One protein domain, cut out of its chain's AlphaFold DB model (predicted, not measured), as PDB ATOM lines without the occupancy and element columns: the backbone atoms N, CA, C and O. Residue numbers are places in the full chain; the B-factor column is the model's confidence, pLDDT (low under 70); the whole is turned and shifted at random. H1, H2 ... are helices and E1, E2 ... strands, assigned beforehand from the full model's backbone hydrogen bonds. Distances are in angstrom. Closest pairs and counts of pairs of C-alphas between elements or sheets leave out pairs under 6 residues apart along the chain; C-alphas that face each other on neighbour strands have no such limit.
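Overview. This is residues 77 to 142 of the 145 residues of the protein "DUF4411 family protein" of Rhizobium meliloti (UniProt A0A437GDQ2). Three short helices, H1, H3 and H4, pack on one another in a triangle, each touching the other two at a steep crossing, with H2 set off at one end of the long axis and the short strand E1 towards the other. From E1 a long loop, residues 119 to 133, swings out and then folds back to lead into H4. The printed part has 66 residues with four named helices and one named strand, in the order H1, H2, H3, E1, H4; the class is mostly helix, and E1 pairs with no named strand. The whole is compact, with a radius of gyration of the C-alphas of 11.1 A, and its C-alphas span 33 by 26 by 17 A.

Along the chain. The longest helices by residues are H1, residues 77 to 86, and H3, residues 101 to 110, each 10 residues and 14.8 A from first to last C-alpha. H1 begins at C-alpha 77, at (20.039, 32.444, 49.588), and H3 begins at C-alpha 101, at (28.966, 35.460, 37.811). H2 is residues 92 to 98, 10.0 A long. E1 is residues 116 to 118, 6.4 A long. H4 is residues 134 to 141, 10.8 A long, and ends at C-alpha 141, at (27.855, 23.037, 43.483).

Arrangement. H1 and H3 touch, with the C-alphas of Val 79 and Ala 106 closest at 5.2 A; they run opposite ways at a steep tilt of 52 degrees. H1 also touches H4, where the C-alphas of Arg 85 and Val 137 are closest at 6.3 A; they run opposite ways at a steep tilt of 67 degrees, only just short of about perpendicular. H3 and H4 touch and run the same way at a steep tilt of 38 degrees, with the C-alphas of Ile 105 and Cys 138 closest at 6.6 A. The packing of these helices is mostly crossed, with no touching pair at a shallow tilt. The closest C-alphas of H3 and E1, those of Ala 108 and Val 116, are 6.3 A apart. E1 and H4 are near each other, their closest C-alphas 8.2 A apart. H2 touches no helix: it is near H1, at 8.2 A between closest C-alphas, and meets H3 only through their link. H2 is apart from E1 and H4, and H1 is apart from E1. In H2, H3 and H4 every O i to N i+4 pair is within hydrogen-bond range; in H1 it is 4 of 6.

Size, cuts and confidence. The C-alphas of Ala 93 and Ser 114 are the two farthest apart, at 33.2 A. The printed part has no cut. The link from E1 to H4, 15 residues, is long; the links H1 to H2, H2 to H3 and H3 to E1 are tight. The mean pLDDT of the printed part is 95.4, and no printed residue is under 70.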
ATOM      1  N   ILE A  77      19.455  33.648  48.979       96.12
ATOM      2  CA  ILE A  77      20.039  32.444  49.588       96.12
ATOM      3  C   ILE A  77      20.863  31.642  48.568       96.12
ATOM      4  O   ILE A  77      21.945  31.160  48.908       96.12
ATOM      5  N   HIS A  78      20.402  31.520  47.318       96.50
ATOM      6  CA  HIS A  78      21.149  30.813  46.273       96.50
ATOM      7  C   HIS A  78      22.396  31.597  45.874       96.50
ATOM      8  O   HIS A  78      23.472  31.014  45.768       96.50
ATOM      9  N   VAL A  79      22.277  32.920  45.730       96.62
ATOM     10  CA  VAL A  79      23.423  33.792  45.433       96.62
ATOM     11  C   VAL A  79      24.475  33.684  46.538       96.62
ATOM     12  O   VAL A  79      25.655  33.500  46.248       96.62
ATOM     13  N   GLN A  80      24.060  33.703  47.808       95.56
ATOM     14  CA  GLN A  80      24.972  33.532  48.938       95.56
ATOM     15  C   GLN A  80      25.658  32.160  48.923       95.56
ATOM     16  O   GLN A  80      26.868  32.080  49.124       95.56
ATOM     17  N   ALA A  81      24.926  31.082  48.623       96.19
ATOM     18  CA  ALA A  81      25.504  29.740  48.525       96.19
ATOM     19  C   ALA A  81      26.605  29.651  47.452       96.19
ATOM     20  O   ALA A  81      27.604  28.949  47.648       96.19
ATOM     21  N   VAL A  82      26.444  30.385  46.345       97.06
ATOM     22  CA  VAL A  82      27.467  30.519  45.302       97.06
ATOM     23  C   VAL A  82      28.645  31.361  45.790       97.06
ATOM     24  O   VAL A  82      29.791  30.929  45.663       97.06
ATOM     25  N   MET A  83      28.390  32.519  46.402       96.25
ATOM     26  CA  MET A  83      29.430  33.401  46.951       96.25
ATOM     27  C   MET A  83      30.333  32.682  47.957       96.25
ATOM     28  O   MET A  83      31.557  32.812  47.895       96.25
ATOM     29  N   ASP A  84      29.762  31.820  48.799       95.88
ATOM     30  CA  ASP A  84      30.507  31.008  49.766       95.88
ATOM     31  C   ASP A  84      31.517  30.053  49.103       95.88
ATOM     32  O   ASP A  84      32.474  29.612  49.746       95.88
ATOM     33  N   ARG A  85      31.331  29.710  47.819       96.19
ATOM     34  CA  ARG A  85      32.310  28.926  47.049       96.19
ATOM     35  C   ARG A  85      33.495  29.769  46.600       96.19
ATOM     36  O   ARG A  85      34.581  29.219  46.424       96.19
ATOM     37  N   TYR A  86      33.339  31.075  46.427       94.69
ATOM     38  CA  TYR A  86      34.465  31.963  46.149       94.69
ATOM     39  C   TYR A  86      35.326  32.108  47.405       94.69
ATOM     40  O   TYR A  86      36.487  31.689  47.405       94.69
ATOM     41  N   ALA A  87      34.744  32.631  48.483       92.81
ATOM     42  CA  ALA A  87      35.275  32.589  49.844       92.81
ATOM     43  C   ALA A  87      34.182  33.009  50.841       92.81
ATOM     44  O   ALA A  87      33.279  33.759  50.491       92.81
ATOM     45  N   LEU A  88      34.302  32.587  52.104       91.69
ATOM     46  CA  LEU A  88      33.374  32.994  53.174       91.69
ATOM     47  C   LEU A  88      33.588  34.446  53.642       91.69
ATOM     48  O   LEU A  88      32.726  35.024  54.294       91.69
ATOM     49  N   ASP A  89      34.758  35.011  53.355       93.06
ATOM     50  CA  ASP A  89      35.241  36.293  53.866       93.06
ATOM     51  C   ASP A  89      35.778  37.187  52.736       93.06
ATOM     52  O   ASP A  89      36.881  37.734  52.820       93.06
ATOM     53  N   LEU A  90      35.025  37.300  51.635       91.81
ATOM     54  CA  LEU A  90      35.362  38.229  50.553       91.81
ATOM     55  C   LEU A  90      35.303  39.673  51.060       91.81
ATOM     56  O   LEU A  90      34.340  40.083  51.710       91.81
ATOM     57  N   ASN A  91      36.332  40.453  50.742       93.25
ATOM     58  CA  ASN A  91      36.306  41.895  50.975       93.25
ATOM     59  C   ASN A  91      35.581  42.637  49.835       93.25
ATOM     60  O   ASN A  91      35.265  42.055  48.800       93.25
ATOM     61  N   GLU A  92      35.343  43.940  50.002       91.88
ATOM     62  CA  GLU A  92      34.619  44.759  49.013       91.88
ATOM     63  C   GLU A  92      35.249  44.729  47.612       91.88
ATOM     64  O   GLU A  92      34.530  44.636  46.621       91.88
ATOM     65  N   ALA A  93      36.581  44.766  47.513       93.81
ATOM     66  CA  ALA A  93      37.269  44.730  46.223       93.81
ATOM     67  C   ALA A  93      37.103  43.368  45.534       93.81
ATOM     68  O   ALA A  93      36.892  43.307  44.327       93.81
ATOM     69  N   GLU A  94      37.141  42.286  46.309       92.38
ATOM     70  CA  GLU A  94      36.916  40.934  45.804       92.38
ATOM     71  C   GLU A  94      35.470  40.714  45.356       92.38
ATOM     72  O   GLU A  94      35.246  40.051  44.350       92.38
ATOM     73  N   ILE A  95      34.487  41.290  46.053       91.81
ATOM     74  CA  ILE A  95      33.076  41.237  45.636       91.81
ATOM     75  C   ILE A  95      32.889  41.942  44.288       91.81
ATOM     76  O   ILE A  95      32.189  41.430  43.418       91.81
ATOM     77  N   ILE A  96      33.543  43.090  44.092       91.00
ATOM     78  CA  ILE A  96      33.522  43.810  42.812       91.00
ATOM     79  C   ILE A  96      34.180  42.978  41.703       91.00
ATOM     80  O   ILE A  96      33.661  42.942  40.592       91.00
ATOM     81  N   GLU A  97      35.299  42.310  41.999       92.06
ATOM     82  CA  GLU A  97      36.017  41.462  41.036       92.06
ATOM     83  C   GLU A  97      35.212  40.220  40.632       92.06
ATOM     84  O   GLU A  97      35.230  39.847  39.464       92.06
ATOM     85  N   VAL A  98      34.472  39.615  41.567       92.19
ATOM     86  CA  VAL A  98      33.557  38.497  41.281       92.19
ATOM     87  C   VAL A  98      32.404  38.923  40.361       92.19
ATOM     88  O   VAL A  98      31.935  38.133  39.546       92.19
ATOM     89  N   GLY A  99      31.943  40.171  40.467       92.31
ATOM     90  CA  GLY A  99      30.997  40.747  39.517       92.31
ATOM     91  C   GLY A  99      29.627  40.057  39.505       92.31
ATOM     92  O   GLY A  99      28.967  39.942  40.540       92.31
ATOM     93  N   ARG A 100      29.157  39.675  38.311       94.25
ATOM     94  CA  ARG A 100      27.798  39.146  38.080       94.25
ATOM     95  C   ARG A 100      27.733  37.614  37.990       94.25
ATOM     96  O   ARG A 100      26.636  37.065  38.090       94.25
ATOM     97  N   ASP A 101      28.871  36.926  37.901       94.69
ATOM     98  CA  ASP A 101      28.966  35.460  37.811       94.69
ATOM     99  C   ASP A 101      28.145  34.706  38.875       94.69
ATOM    100  O   ASP A 101      27.490  33.714  38.531       94.69
ATOM    101  N   PRO A 102      28.096  35.147  40.154       96.88
ATOM    102  CA  PRO A 102      27.331  34.437  41.171       96.88
ATOM    103  C   PRO A 102      25.841  34.361  40.865       96.88
ATOM    104  O   PRO A 102      25.213  33.357  41.193       96.88
ATOM    105  N   PHE A 103      25.278  35.388  40.223       97.44
ATOM    106  CA  PHE A 103      23.872  35.391  39.830       97.44
ATOM    107  C   PHE A 103      23.622  34.320  38.774       97.44
ATOM    108  O   PHE A 103      22.747  33.479  38.963       97.44
ATOM    109  N   LEU A 104      24.447  34.265  37.723       97.81
ATOM    110  CA  LEU A 104      24.337  33.262  36.661       97.81
ATOM    111  C   LEU A 104      24.317  31.829  37.204       97.81
ATOM    112  O   LEU A 104      23.431  31.038  36.867       97.81
ATOM    113  N   ILE A 105      25.266  31.508  38.079       98.06
ATOM    114  CA  ILE A 105      25.364  30.176  38.682       98.06
ATOM    115  C   ILE A 105      24.197  29.942  39.651       98.06
ATOM    116  O   ILE A 105      23.661  28.837  39.700       98.06
ATOM    117  N   ALA A 106      23.744  30.965  40.380       98.06
ATOM    118  CA  ALA A 106      22.605  30.846  41.287       98.06
ATOM    119  C   ALA A 106      21.304  30.524  40.537       98.06
ATOM    120  O   ALA A 106      20.575  29.628  40.961       98.06
ATOM    121  N   TYR A 107      21.044  31.157  39.387       98.00
ATOM    122  CA  TYR A 107      19.916  30.783  38.528       98.00
ATOM    123  C   TYR A 107      20.027  29.328  38.056       98.00
ATOM    124  O   TYR A 107      19.031  28.606  38.044       98.00
ATOM    125  N   ALA A 108      21.219  28.840  37.714       97.69
ATOM    126  CA  ALA A 108      21.390  27.431  37.359       97.69
ATOM    127  C   ALA A 108      21.150  26.489  38.558       97.69
ATOM    128  O   ALA A 108      20.495  25.454  38.412       97.69
ATOM    129  N   LEU A 109      21.603  26.885  39.752       97.19
ATOM    130  CA  LEU A 109      21.473  26.136  41.004       97.19
ATOM    131  C   LEU A 109      20.017  25.939  41.452       97.19
ATOM    132  O   LEU A 109      19.728  24.964  42.141       97.19
ATOM    133  N   VAL A 110      19.094  26.817  41.050       96.25
ATOM    134  CA  VAL A 110      17.655  26.669  41.343       96.25
ATOM    135  C   VAL A 110      17.064  25.407  40.698       96.25
ATOM    136  O   VAL A 110      16.162  24.788  41.263       96.25
ATOM    137  N   ALA A 111      17.559  24.995  39.525       94.81
ATOM    138  CA  ALA A 111      17.041  23.830  38.809       94.81
ATOM    139  C   ALA A 111      18.155  23.069  38.057       94.81
ATOM    140  O   ALA A 111      18.114  22.992  36.822       94.81
ATOM    141  N   PRO A 112      19.121  22.468  38.780       94.38
ATOM    142  CA  PRO A 112      20.382  21.964  38.222       94.38
ATOM    143  C   PRO A 112      20.200  20.799  37.238       94.38
ATOM    144  O   PRO A 112      21.029  20.596  36.361       94.38
ATOM    145  N   GLU A 113      19.084  20.072  37.327       95.12
ATOM    146  CA  GLU A 113      18.734  18.981  36.400       95.12
ATOM    147  C   GLU A 113      18.195  19.479  35.047       95.12
ATOM    148  O   GLU A 113      18.025  18.708  34.103       95.12
ATOM    149  N   SER A 114      17.855  20.766  34.948       95.94
ATOM    150  CA  SER A 114      17.192  21.349  33.773       95.94
ATOM    151  C   SER A 114      17.863  22.619  33.255       95.94
ATOM    152  O   SER A 114      17.462  23.141  32.207       95.94
ATOM    153  N   ARG A 115      18.881  23.116  33.965       97.62
ATOM    154  CA  ARG A 115      19.631  24.328  33.647       97.62
ATOM    155  C   ARG A 115      21.107  24.008  33.517       97.62
ATOM    156  O   ARG A 115      21.675  23.322  34.356       97.62
ATOM    157  N   VAL A 116      21.698  24.537  32.458       98.44
ATOM    158  CA  VAL A 116      23.111  24.363  32.132       98.44
ATOM    159  C   VAL A 116      23.693  25.748  31.907       98.44
ATOM    160  O   VAL A 116      23.150  26.512  31.109       98.44
ATOM    161  N   VAL A 117      24.755  26.094  32.625       98.50
ATOM    162  CA  VAL A 117      25.507  27.332  32.384       98.50
ATOM    163  C   VAL A 117      26.264  27.194  31.065       98.50
ATOM    164  O   VAL A 117      26.683  26.110  30.698       98.50
ATOM    165  N   VAL A 118      26.425  28.270  30.309       98.25
ATOM    166  CA  VAL A 118      27.242  28.268  29.095       98.25
ATOM    167  C   VAL A 118      28.207  29.429  29.193       98.25
ATOM    168  O   VAL A 118      27.786  30.578  29.276       98.25
ATOM    169  N   THR A 119      29.496  29.122  29.173       97.69
ATOM    170  CA  THR A 119      30.582  30.096  29.299       97.69
ATOM    171  C   THR A 119      31.739  29.713  28.379       97.69
ATOM    172  O   THR A 119      31.909  28.538  28.046       97.69
ATOM    173  N   VAL A 120      32.540  30.690  27.943       96.38
ATOM    174  CA  VAL A 120      33.790  30.419  27.202       96.38
ATOM    175  C   VAL A 120      35.002  30.234  28.119       96.38
ATOM    176  O   VAL A 120      36.120  30.029  27.638       96.38
ATOM    177  N   GLU A 121      34.813  30.315  29.437       95.81
ATOM    178  CA  GLU A 121      35.881  30.069  30.398       95.81
ATOM    179  C   GLU A 121      36.336  28.606  30.400       95.81
ATOM    180  O   GLU A 121      35.542  27.670  30.342       95.81
ATOM    181  N   ALA A 122      37.644  28.403  30.550       95.00
ATOM    182  CA  ALA A 122      38.195  27.094  30.866       95.00
ATOM    183  C   ALA A 122      38.337  26.932  32.385       95.00
ATOM    184  O   ALA A 122      38.776  27.856  33.077       95.00
ATOM    185  N   SER A 123      38.041  25.730  32.885       95.56
ATOM    186  CA  SER A 123      38.323  25.356  34.275       95.56
ATOM    187  C   SER A 123      39.792  25.610  34.619       95.56
ATOM    188  O   SER A 123      40.710  25.261  33.866       95.56
ATOM    189  N   LYS A 124      40.020  26.230  35.778       96.00
ATOM    190  CA  LYS A 124      41.349  26.517  36.309       96.00
ATOM    191  C   LYS A 124      41.330  26.368  37.837       96.00
ATOM    192  O   LYS A 124      41.468  27.365  38.552       96.00
ATOM    193  N   PRO A 125      41.298  25.125  38.365       93.50
ATOM    194  CA  PRO A 125      41.076  24.850  39.796       93.50
ATOM    195  C   PRO A 125      42.136  25.435  40.748       93.50
ATOM    196  O   PRO A 125      41.941  25.512  41.969       93.50
ATOM    197  N   SER A 126      43.291  25.830  40.202       94.44
ATOM    198  CA  SER A 126      44.354  26.527  40.928       94.44
ATOM    199  C   SER A 126      43.969  27.949  41.342       94.44
ATOM    200  O   SER A 126      44.542  28.463  42.300       94.44
ATOM    201  N   CYS A 127      43.043  28.598  40.629       93.69
ATOM    202  CA  CYS A 127      42.541  29.917  40.995       93.69
ATOM    203  C   CYS A 127      41.707  29.847  42.281       93.69
ATOM    204  O   CYS A 127      41.016  28.859  42.534       93.69
ATOM    205  N   LYS A 128      41.790  30.888  43.112       92.31
ATOM    206  CA  LYS A 128      41.156  30.949  44.437       92.31
ATOM    207  C   LYS A 128      40.483  32.300  44.652       92.31
ATOM    208  O   LYS A 128      40.867  33.278  44.010       92.31
ATOM    209  N   ARG A 129      39.541  32.342  45.601       93.81
ATOM    210  CA  ARG A 129      38.815  33.559  45.999       93.81
ATOM    211  C   ARG A 129      38.156  34.216  44.783       93.81
ATOM    212  O   ARG A 129      37.619  33.487  43.956       93.81
ATOM    213  N   ALA A 130      38.239  35.536  44.638       92.62
ATOM    214  CA  ALA A 130      37.629  36.267  43.525       92.62
ATOM    215  C   ALA A 130      38.066  35.798  42.126       92.62
ATOM    216  O   ALA A 130      37.329  35.946  41.166       92.62
ATOM    217  N   ASN A 131      39.235  35.159  42.010       93.31
ATOM    218  CA  ASN A 131      39.774  34.704  40.728       93.31
ATOM    219  C   ASN A 131      39.244  33.331  40.277       93.31
ATOM    220  O   ASN A 131      39.695  32.807  39.248       93.31
ATOM    221  N   ARG A 132      38.382  32.683  41.074       95.75
ATOM    222  CA  ARG A 132      37.777  31.396  40.704       95.75
ATOM    223  C   ARG A 132      36.950  31.554  39.429       95.75
ATOM    224  O   ARG A 132      36.258  32.544  39.259       95.75
ATOM    225  N   ARG A 133      37.034  30.547  38.561       96.25
ATOM    226  CA  ARG A 133      36.323  30.502  37.280       96.25
ATOM    227  C   ARG A 133      34.933  29.910  37.454       96.25
ATOM    228  O   ARG A 133      34.763  29.021  38.297       96.25
ATOM    229  N   ILE A 134      33.987  30.337  36.621       97.00
ATOM    230  CA  ILE A 134      32.602  29.835  36.603       97.00
ATOM    231  C   ILE A 134      32.570  28.295  36.584       97.00
ATOM    232  O   ILE A 134      31.972  27.715  37.493       97.00
ATOM    233  N   PRO A 135      33.295  27.608  35.669       97.75
ATOM    234  CA  PRO A 135      33.432  26.152  35.665       97.75
ATOM    235  C   PRO A 135      33.723  25.506  37.021       97.75
ATOM    236  O   PRO A 135      33.126  24.501  37.404       97.75
ATOM    237  N   ASP A 136      34.669  26.075  37.766       97.81
ATOM    238  CA  ASP A 136      35.148  25.491  39.014       97.81
ATOM    239  C   ASP A 136      34.146  25.705  40.147       97.81
ATOM    240  O   ASP A 136      34.080  24.901  41.071       97.81
ATOM    241  N   VAL A 137      33.386  26.797  40.101       97.38
ATOM    242  CA  VAL A 137      32.319  27.073  41.067       97.38
ATOM    243  C   VAL A 137      31.091  26.214  40.769       97.38
ATOM    244  O   VAL A 137      30.532  25.625  41.693       97.38
ATOM    245  N   CYS A 138      30.724  26.050  39.494       97.75
ATOM    246  CA  CYS A 138      29.667  25.133  39.070       97.75
ATOM    247  C   CYS A 138      29.958  23.688  39.505       97.75
ATOM    248  O   CYS A 138      29.095  23.041  40.099       97.75
ATOM    249  N   ASN A 139      31.191  23.209  39.295       97.50
ATOM    250  CA  ASN A 139      31.617  21.868  39.709       97.50
ATOM    251  C   ASN A 139      31.465  21.635  41.223       97.50
ATOM    252  O   ASN A 139      30.994  20.575  41.633       97.50
ATOM    253  N   ASP A 140      31.817  22.620  42.056       96.56
ATOM    254  CA  ASP A 140      31.678  22.527  43.519       96.56
ATOM    255  C   ASP A 140      30.214  22.435  43.981       96.56
ATOM    256  O   ASP A 140      29.939  21.919  45.065       96.56
ATOM    257  N   LEU A 141      29.285  22.966  43.182       96.38
ATOM    258  CA  LEU A 141      27.855  23.037  43.483       96.38
ATOM    259  C   LEU A 141      27.033  21.952  42.777       96.38
ATOM    260  O   LEU A 141      25.826  21.872  42.993       96.38
ATOM    261  N   GLY A 142      27.665  21.122  41.943       96.44
ATOM    262  CA  GLY A 142      26.965  20.122  41.134       96.44
ATOM    263  C   GLY A 142      26.090  20.727  40.031       96.44
ATOM    264  O   GLY A 142      25.127  20.098  39.604       96.44
TER     265      GLY A 142